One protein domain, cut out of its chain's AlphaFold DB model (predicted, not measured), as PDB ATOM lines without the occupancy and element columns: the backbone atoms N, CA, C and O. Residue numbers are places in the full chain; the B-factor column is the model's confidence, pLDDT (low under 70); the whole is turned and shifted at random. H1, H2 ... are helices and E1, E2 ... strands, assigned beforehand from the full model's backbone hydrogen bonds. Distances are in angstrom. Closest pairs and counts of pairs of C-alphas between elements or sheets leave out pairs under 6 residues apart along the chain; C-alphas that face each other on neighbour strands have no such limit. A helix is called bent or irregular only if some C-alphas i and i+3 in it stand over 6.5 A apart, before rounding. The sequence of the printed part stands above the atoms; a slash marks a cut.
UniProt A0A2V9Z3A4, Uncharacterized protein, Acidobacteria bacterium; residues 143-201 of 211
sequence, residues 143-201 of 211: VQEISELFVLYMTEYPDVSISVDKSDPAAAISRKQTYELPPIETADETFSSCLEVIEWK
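This is residues 143 to 201 of the 211 residues of an uncharacterized protein of Acidobacteria bacterium (UniProt A0A2V9Z3A4). A small head of H1, E1 and H2 sits at one end of a long two-stranded hairpin, E2 and E3, whose far tip, residues 185 to 190, sticks out. The 59 printed residues include, in order, H1, E1, H2, E2 and E3, of mixed class; the sheet E2 - E3 is antiparallel. The whole is a rod of 52 by 21 by 16 A, only just loose, close to extended, with a radius of gyration of the C-alphas of 15.2 A.

H1, residues 143 to 156, touches H2, residues 169 to 172, closest at C-alphas 147 and 169, 4.6 A. H1 is irregular: C-alphas 149 and 152 are 7.6 A apart. In H1, 8 of 10 O i to N i+4 pairs are within hydrogen-bond range; H2 is too short for one. E1, residues 160 to 164, pairs with no named strand; its closest C-alphas with H1 are 160 and 154, 6.1 A. E2, residues 173 to 185, and E3, residues 190 to 200, form an antiparallel hairpin at 163 degrees, with N 179 and O 195 2.8 A apart. H1 and E3 are near each other, with 8 pairs of C-alphas within 10 A.

H1 begins at C-alpha 143 (214.816, 223.945, 131.870) and spans 19.4 A. E1 spans 13.7 A, H2 5.7 A and E2 33.2 A. E3 spans 32.9 A, ending at C-alpha 200 (205.197, 219.599, 136.026).

The farthest C-alphas, of Asp 165 and Ala 187, are 52.0 A apart. The printed part has no cut, its four links are tight, and no printed residue has a pLDDT under 70.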
ATOM      1  N   VAL A 143     216.115 223.522 132.419       89.12
ATOM      2  CA  VAL A 143     214.816 223.945 131.870       89.12
ATOM      3  C   VAL A 143     213.702 223.847 132.920       89.12
ATOM      4  O   VAL A 143     212.861 224.738 132.984       89.12
ATOM      5  N   GLN A 144     213.713 222.806 133.762       90.19
ATOM      6  CA  GLN A 144     212.736 222.622 134.843       90.19
ATOM      7  C   GLN A 144     212.909 223.701 135.919       90.19
ATOM      8  O   GLN A 144     211.941 224.371 136.259       90.19
ATOM      9  N   GLU A 145     214.136 223.917 136.400       90.38
ATOM     10  CA  GLU A 145     214.438 224.915 137.434       90.38
ATOM     11  C   GLU A 145     214.076 226.337 136.990       90.38
ATOM     12  O   GLU A 145     213.461 227.096 137.740       90.38
ATOM     13  N   ILE A 146     214.413 226.702 135.749       90.81
ATOM     14  CA  ILE A 146     214.062 228.013 135.191       90.81
ATOM     15  C   ILE A 146     212.547 228.136 135.036       90.81
ATOM     16  O   ILE A 146     211.995 229.200 135.317       90.81
ATOM     17  N   SER A 147     211.867 227.065 134.623       90.88
ATOM     18  CA  SER A 147     210.411 227.069 134.525       90.88
ATOM     19  C   SER A 147     209.770 227.312 135.887       90.88
ATOM     20  O   SER A 147     209.011 228.262 136.035       90.88
ATOM     21  N   GLU A 148     210.149 226.551 136.914       90.75
ATOM     22  CA  GLU A 148     209.633 226.724 138.278       90.75
ATOM     23  C   GLU A 148     209.892 228.128 138.836       90.75
ATOM     24  O   GLU A 148     209.013 228.714 139.469       90.75
ATOM     25  N   LEU A 149     211.071 228.696 138.562       90.56
ATOM     26  CA  LEU A 149     211.440 230.028 139.032       90.56
ATOM     27  C   LEU A 149     210.614 231.146 138.378       90.56
ATOM     28  O   LEU A 149     210.311 232.145 139.032       90.56
ATOM     29  N   PHE A 150     210.278 231.008 137.093       90.44
ATOM     30  CA  PHE A 150     209.655 232.080 136.309       90.44
ATOM     31  C   PHE A 150     208.195 231.838 135.937       90.44
ATOM     32  O   PHE A 150     207.577 232.734 135.363       90.44
ATOM     33  N   VAL A 151     207.606 230.693 136.283       89.12
ATOM     34  CA  VAL A 151     206.241 230.368 135.856       89.12
ATOM     35  C   VAL A 151     205.205 231.363 136.356       89.12
ATOM     36  O   VAL A 151     204.352 231.772 135.580       89.12
ATOM     37  N   LEU A 152     205.318 231.829 137.604       87.56
ATOM     38  CA  LEU A 152     204.402 232.832 138.153       87.56
ATOM     39  C   LEU A 152     204.483 234.138 137.364       87.56
ATOM     40  O   LEU A 152     203.466 234.720 137.005       87.56
ATOM     41  N   TYR A 153     205.703 234.554 137.031       87.00
ATOM     42  CA  TYR A 153     205.936 235.756 136.245       87.00
ATOM     43  C   TYR A 153     205.403 235.605 134.811       87.00
ATOM     44  O   TYR A 153     204.811 236.532 134.272       87.00
ATOM     45  N   MET A 154     205.569 234.436 134.189       87.31
ATOM     46  CA  MET A 154     205.019 234.159 132.856       87.31
ATOM     47  C   MET A 154     203.491 233.997 132.864       87.31
ATOM     48  O   MET A 154     202.849 234.294 131.861       87.31
ATOM     49  N   THR A 155     202.897 233.559 133.979       84.62
ATOM     50  CA  THR A 155     201.443 233.583 134.194       84.62
ATOM     51  C   THR A 155     200.933 235.020 134.281       84.62
ATOM     52  O   THR A 155     199.963 235.350 133.607       84.62
ATOM     53  N   GLU A 156     201.580 235.868 135.086       85.06
ATOM     54  CA  GLU A 156     201.189 237.273 135.272       85.06
ATOM     55  C   GLU A 156     201.376 238.094 133.983       85.06
ATOM     56  O   GLU A 156     200.572 238.970 133.671       85.06
ATOM     57  N   TYR A 157     202.412 237.779 133.198       87.44
ATOM     58  CA  TYR A 157     202.760 238.474 131.960       87.44
ATOM     59  C   TYR A 157     202.793 237.505 130.760       87.44
ATOM     60  O   TYR A 157     203.880 237.144 130.301       87.44
ATOM     61  N   PRO A 158     201.630 237.119 130.195       84.50
ATOM     62  CA  PRO A 158     201.538 236.114 129.126       84.50
ATOM     63  C   PRO A 158     202.212 236.534 127.809       84.50
ATOM     64  O   PRO A 158     202.550 235.690 126.981       84.50
ATOM     65  N   ASP A 159     202.453 237.833 127.619       87.25
ATOM     66  CA  ASP A 159     203.197 238.362 126.471       87.25
ATOM     67  C   ASP A 159     204.723 238.226 126.613       87.25
ATOM     68  O   ASP A 159     205.465 238.582 125.690       87.25
ATOM     69  N   VAL A 160     205.209 237.722 127.753       89.00
ATOM     70  CA  VAL A 160     206.627 237.454 127.993       89.00
ATOM     71  C   VAL A 160     206.949 235.989 127.711       89.00
ATOM     72  O   VAL A 160     206.344 235.069 128.248       89.00
ATOM     73  N   SER A 161     207.988 235.778 126.909       91.25
ATOM     74  CA  SER A 161     208.570 234.468 126.626       91.25
ATOM     75  C   SER A 161     210.037 234.439 127.040       91.25
ATOM     76  O   SER A 161     210.764 235.419 126.854       91.25
ATOM     77  N   ILE A 162     210.477 233.311 127.590       92.31
ATOM     78  CA  ILE A 162     211.871 233.051 127.957       92.31
ATOM     79  C   ILE A 162     212.356 231.879 127.104       92.31
ATOM     80  O   ILE A 162     211.621 230.922 126.899       92.31
ATOM     81  N   SER A 163     213.585 231.938 126.601       92.94
ATOM     82  CA  SER A 163     214.257 230.801 125.971       92.94
ATOM     83  C   SER A 163     215.641 230.613 126.578       92.94
ATOM     84  O   SER A 163     216.334 231.596 126.839       92.94
ATOM     85  N   VAL A 164     216.028 229.360 126.809       91.56
ATOM     86  CA  VAL A 164     217.299 228.962 127.422       91.56
ATOM     87  C   VAL A 164     217.972 227.968 126.496       91.56
ATOM     88  O   VAL A 164     217.454 226.875 126.309       91.56
ATOM     89  N   ASP A 165     219.081 228.365 125.884       88.12
ATOM     90  CA  ASP A 165     219.800 227.578 124.878       88.12
ATOM     91  C   ASP A 165     218.852 226.892 123.871       88.12
ATOM     92  O   ASP A 165     218.835 225.678 123.686       88.12
ATOM     93  N   LYS A 166     217.964 227.704 123.273       86.25
ATOM     94  CA  LYS A 166     216.898 227.311 122.324       86.25
ATOM     95  C   LYS A 166     215.748 226.487 122.920       86.25
ATOM     96  O   LYS A 166     214.734 226.313 122.247       86.25
ATOM     97  N   SER A 167     215.854 226.038 124.164       89.31
ATOM     98  CA  SER A 167     214.767 225.378 124.885       89.31
ATOM     99  C   SER A 167     213.756 226.396 125.409       89.31
ATOM    100  O   SER A 167     214.105 227.530 125.747       89.31
ATOM    101  N   ASP A 168     212.494 225.986 125.484       90.31
ATOM    102  CA  ASP A 168     211.408 226.756 126.089       90.31
ATOM    103  C   ASP A 168     211.147 226.227 127.512       90.31
ATOM    104  O   ASP A 168     210.726 225.076 127.650       90.31
ATOM    105  N   PRO A 169     211.371 227.020 128.578       90.56
ATOM    106  CA  PRO A 169     211.002 226.645 129.941       90.56
ATOM    107  C   PRO A 169     209.531 226.242 130.081       90.56
ATOM    108  O   PRO A 169     209.226 225.347 130.870       90.56
ATOM    109  N   ALA A 170     208.609 226.806 129.294       89.25
ATOM    110  CA  ALA A 170     207.204 226.401 129.331       89.25
ATOM    111  C   ALA A 170     207.004 224.930 128.921       89.25
ATOM    112  O   ALA A 170     206.034 224.301 129.339       89.25
ATOM    113  N   ALA A 171     207.950 224.328 128.188       88.75
ATOM    114  CA  ALA A 171     207.905 222.911 127.833       88.75
ATOM    115  C   ALA A 171     208.052 221.966 129.041       88.75
ATOM    116  O   ALA A 171     207.744 220.777 128.908       88.75
ATOM    117  N   ALA A 172     208.499 222.459 130.203       91.06
ATOM    118  CA  ALA A 172     208.534 221.706 131.460       91.06
ATOM    119  C   ALA A 172     207.140 221.507 132.085       91.06
ATOM    120  O   ALA A 172     206.936 220.582 132.878       91.06
ATOM    121  N   ILE A 173     206.172 222.348 131.710       91.69
ATOM    122  CA  ILE A 173     204.796 222.288 132.201       91.69
ATOM    123  C   ILE A 173     204.093 221.099 131.536       91.69
ATOM    124  O   ILE A 173     204.100 220.942 130.314       91.69
ATOM    125  N   SER A 174     203.510 220.230 132.356       93.56
ATOM    126  CA  SER A 174     202.665 219.115 131.921       93.56
ATOM    127  C   SER A 174     201.230 219.580 131.708       93.56
ATOM    128  O   SER A 174     200.622 219.295 130.680       93.56
ATOM    129  N   ARG A 175     200.698 220.326 132.677       91.88
ATOM    130  CA  ARG A 175     199.324 220.825 132.662       91.88
ATOM    131  C   ARG A 175     199.263 222.178 133.350       91.88
ATOM    132  O   ARG A 175     199.953 222.409 134.337       91.88
ATOM    133  N   LYS A 176     198.406 223.052 132.838       91.25
ATOM    134  CA  LYS A 176     198.058 224.327 133.456       91.25
ATOM    135  C   LYS A 176     196.541 224.457 133.437       91.25
ATOM    136  O   LYS A 176     195.944 224.321 132.370       91.25
ATOM    137  N   GLN A 177     195.923 224.652 134.598       93.12
ATOM    138  CA  GLN A 177     194.470 224.748 134.711       93.12
ATOM    139  C   GLN A 177     194.051 225.758 135.774       93.12
ATOM    140  O   GLN A 177     194.574 225.749 136.884       93.12
ATOM    141  N   THR A 178     193.054 226.568 135.436       93.06
ATOM    142  CA  THR A 178     192.411 227.507 136.353       93.06
ATOM    143  C   THR A 178     191.106 226.916 136.872       93.06
ATOM    144  O   THR A 178     190.324 226.340 136.113       93.06
ATOM    145  N   TYR A 179     190.888 227.054 138.173       93.38
ATOM    146  CA  TYR A 179     189.674 226.677 138.879       93.38
ATOM    147  C   TYR A 179     189.069 227.940 139.478       93.38
ATOM    148  O   TYR A 179     189.686 228.574 140.333       93.38
ATOM    149  N   GLU A 180     187.868 228.302 139.044       94.06
ATOM    150  CA  GLU A 180     187.114 229.372 139.693       94.06
ATOM    151  C   GLU A 180     186.738 228.927 141.106       94.06
ATOM    152  O   GLU A 180     186.238 227.815 141.310       94.06
ATOM    153  N   LEU A 181     187.022 229.777 142.086       92.56
ATOM    154  CA  LEU A 181     186.668 229.532 143.474       92.56
ATOM    155  C   LEU A 181     185.417 230.344 143.824       92.56
ATOM    156  O   LEU A 181     185.136 231.363 143.185       92.56
ATOM    157  N   PRO A 182     184.654 229.926 144.848       92.94
ATOM    158  CA  PRO A 182     183.583 230.754 145.374       92.94
ATOM    159  C   PRO A 182     184.093 232.165 145.717       92.94
ATOM    160  O   PRO A 182     185.227 232.308 146.193       92.94
ATOM    161  N   PRO A 183     183.286 233.211 145.478       90.31
ATOM    162  CA  PRO A 183     183.666 234.567 145.837       90.31
ATOM    163  C   PRO A 183     183.850 234.696 147.354       90.31
ATOM    164  O   PRO A 183     183.178 234.033 148.144       90.31
ATOM    165  N   ILE A 184     184.779 235.557 147.757       90.12
ATOM    166  CA  ILE A 184     185.029 235.876 149.160       90.12
ATOM    167  C   ILE A 184     184.137 237.061 149.516       90.12
ATOM    168  O   ILE A 184     184.361 238.175 149.038       90.12
ATOM    169  N   GLU A 185     183.131 236.818 150.346       92.50
ATOM    170  CA  GLU A 185     182.216 237.849 150.831       92.50
ATOM    171  C   GLU A 185     182.741 238.466 152.136       92.50
ATOM    172  O   GLU A 185     183.126 237.766 153.076       92.50
ATOM    173  N   THR A 186     182.755 239.794 152.197       88.44
ATOM    174  CA  THR A 186     182.977 240.586 153.414       88.44
ATOM    175  C   THR A 186     181.741 241.444 153.686       88.44
ATOM    176  O   THR A 186     180.855 241.532 152.840       88.44
ATOM    177  N   ALA A 187     181.658 242.078 154.862       86.31
ATOM    178  CA  ALA A 187     180.499 242.902 155.230       86.31
ATOM    179  C   ALA A 187     180.210 244.034 154.224       86.31
ATOM    180  O   ALA A 187     179.054 244.415 154.060       86.31
ATOM    181  N   ASP A 188     181.249 244.521 153.540       87.94
ATOM    182  CA  ASP A 188     181.182 245.700 152.677       87.94
ATOM    183  C   ASP A 188     181.469 245.391 151.194       87.94
ATOM    184  O   ASP A 188     181.117 246.186 150.324       87.94
ATOM    185  N   GLU A 189     182.103 244.253 150.876       91.81
ATOM    186  CA  GLU A 189     182.618 243.987 149.525       91.81
ATOM    187  C   GLU A 189     182.710 242.486 149.187       91.81
ATOM    188  O   GLU A 189     182.906 241.641 150.063       91.81
ATOM    189  N   THR A 190     182.583 242.147 147.899       91.50
ATOM    190  CA  THR A 190     182.725 240.779 147.370       91.50
ATOM    191  C   THR A 190     183.920 240.700 146.429       91.50
ATOM    192  O   THR A 190     184.006 241.462 145.468       91.50
ATOM    193  N   PHE A 191     184.814 239.742 146.666       90.31
ATOM    194  CA  PHE A 191     186.025 239.545 145.872       90.31
ATOM    195  C   PHE A 191     185.940 238.248 145.067       90.31
ATOM    196  O   PHE A 191     185.697 237.178 145.627       90.31
ATOM    197  N   SER A 192     186.182 238.313 143.757       89.75
ATOM    198  CA  SER A 192     186.385 237.104 142.956       89.75
ATOM    199  C   SER A 192     187.713 236.444 143.325       89.75
ATOM    200  O   SER A 192     188.697 237.113 143.649       89.75
ATOM    201  N   SER A 193     187.750 235.112 143.296       89.69
ATOM    202  CA  SER A 193     188.975 234.358 143.535       89.69
ATOM    203  C   SER A 193     189.051 233.153 142.605       89.69
ATOM    204  O   SER A 193     188.036 232.573 142.230       89.69
ATOM    205  N   CYS A 194     190.265 232.780 142.218       90.69
ATOM    206  CA  CYS A 194     190.524 231.593 141.419       90.69
ATOM    207  C   CYS A 194     191.821 230.920 141.887       90.69
ATOM    208  O   CYS A 194     192.670 231.536 142.534       90.69
ATOM    209  N   LEU A 195     191.956 229.634 141.579       90.56
ATOM    210  CA  LEU A 195     193.145 228.828 141.828       90.56
ATOM    211  C   LEU A 195     193.724 228.379 140.491       90.56
ATOM    212  O   LEU A 195     193.092 227.622 139.761       90.56
ATOM    213  N   GLU A 196     194.950 228.791 140.189       91.06
ATOM    214  CA  GLU A 196     195.699 228.250 139.057       91.06
ATOM    215  C   GLU A 196     196.614 227.114 139.532       91.06
ATOM    216  O   GLU A 196     197.469 227.300 140.399       91.06
ATOM    217  N   VAL A 197     196.428 225.923 138.963       92.62
ATOM    218  CA  VAL A 197     197.250 224.741 139.225       92.62
ATOM    219  C   VAL A 197     198.165 224.500 138.035       92.62
ATOM    220  O   VAL A 197     197.715 224.364 136.894       92.62
ATOM    221  N   ILE A 198     199.461 224.416 138.324       92.19
ATOM    222  CA  ILE A 198     200.504 224.112 137.351       92.19
ATOM    223  C   ILE A 198     201.144 222.787 137.746       92.19
ATOM    224  O   ILE A 198     201.706 222.648 138.832       92.19
ATOM    225  N   GLU A 199     201.038 221.806 136.859       92.75
ATOM    226  CA  GLU A 199     201.623 220.482 137.020       92.75
ATOM    227  C   GLU A 199     202.858 220.359 136.135       92.75
ATOM    228  O   GLU A 199     202.864 220.776 134.973       92.75
ATOM    229  N   TRP A 200     203.898 219.736 136.671       93.12
ATOM    230  CA  TRP A 200     205.197 219.599 136.026       93.12
ATOM    231  C   TRP A 200     205.370 218.215 135.409       93.12
ATOM    232  O   TRP A 200     204.862 217.227 135.934       93.12
ATOM    233  N   LYS A 201     206.130 218.125 134.312       90.50
ATOM    234  CA  LYS A 201     206.485 216.824 133.711       90.50
ATOM    235  C   LYS A 201     207.437 216.017 134.591       90.50
ATOM    236  O   LYS A 201     207.440 214.791 134.530       90.50
TER     237      LYS A 201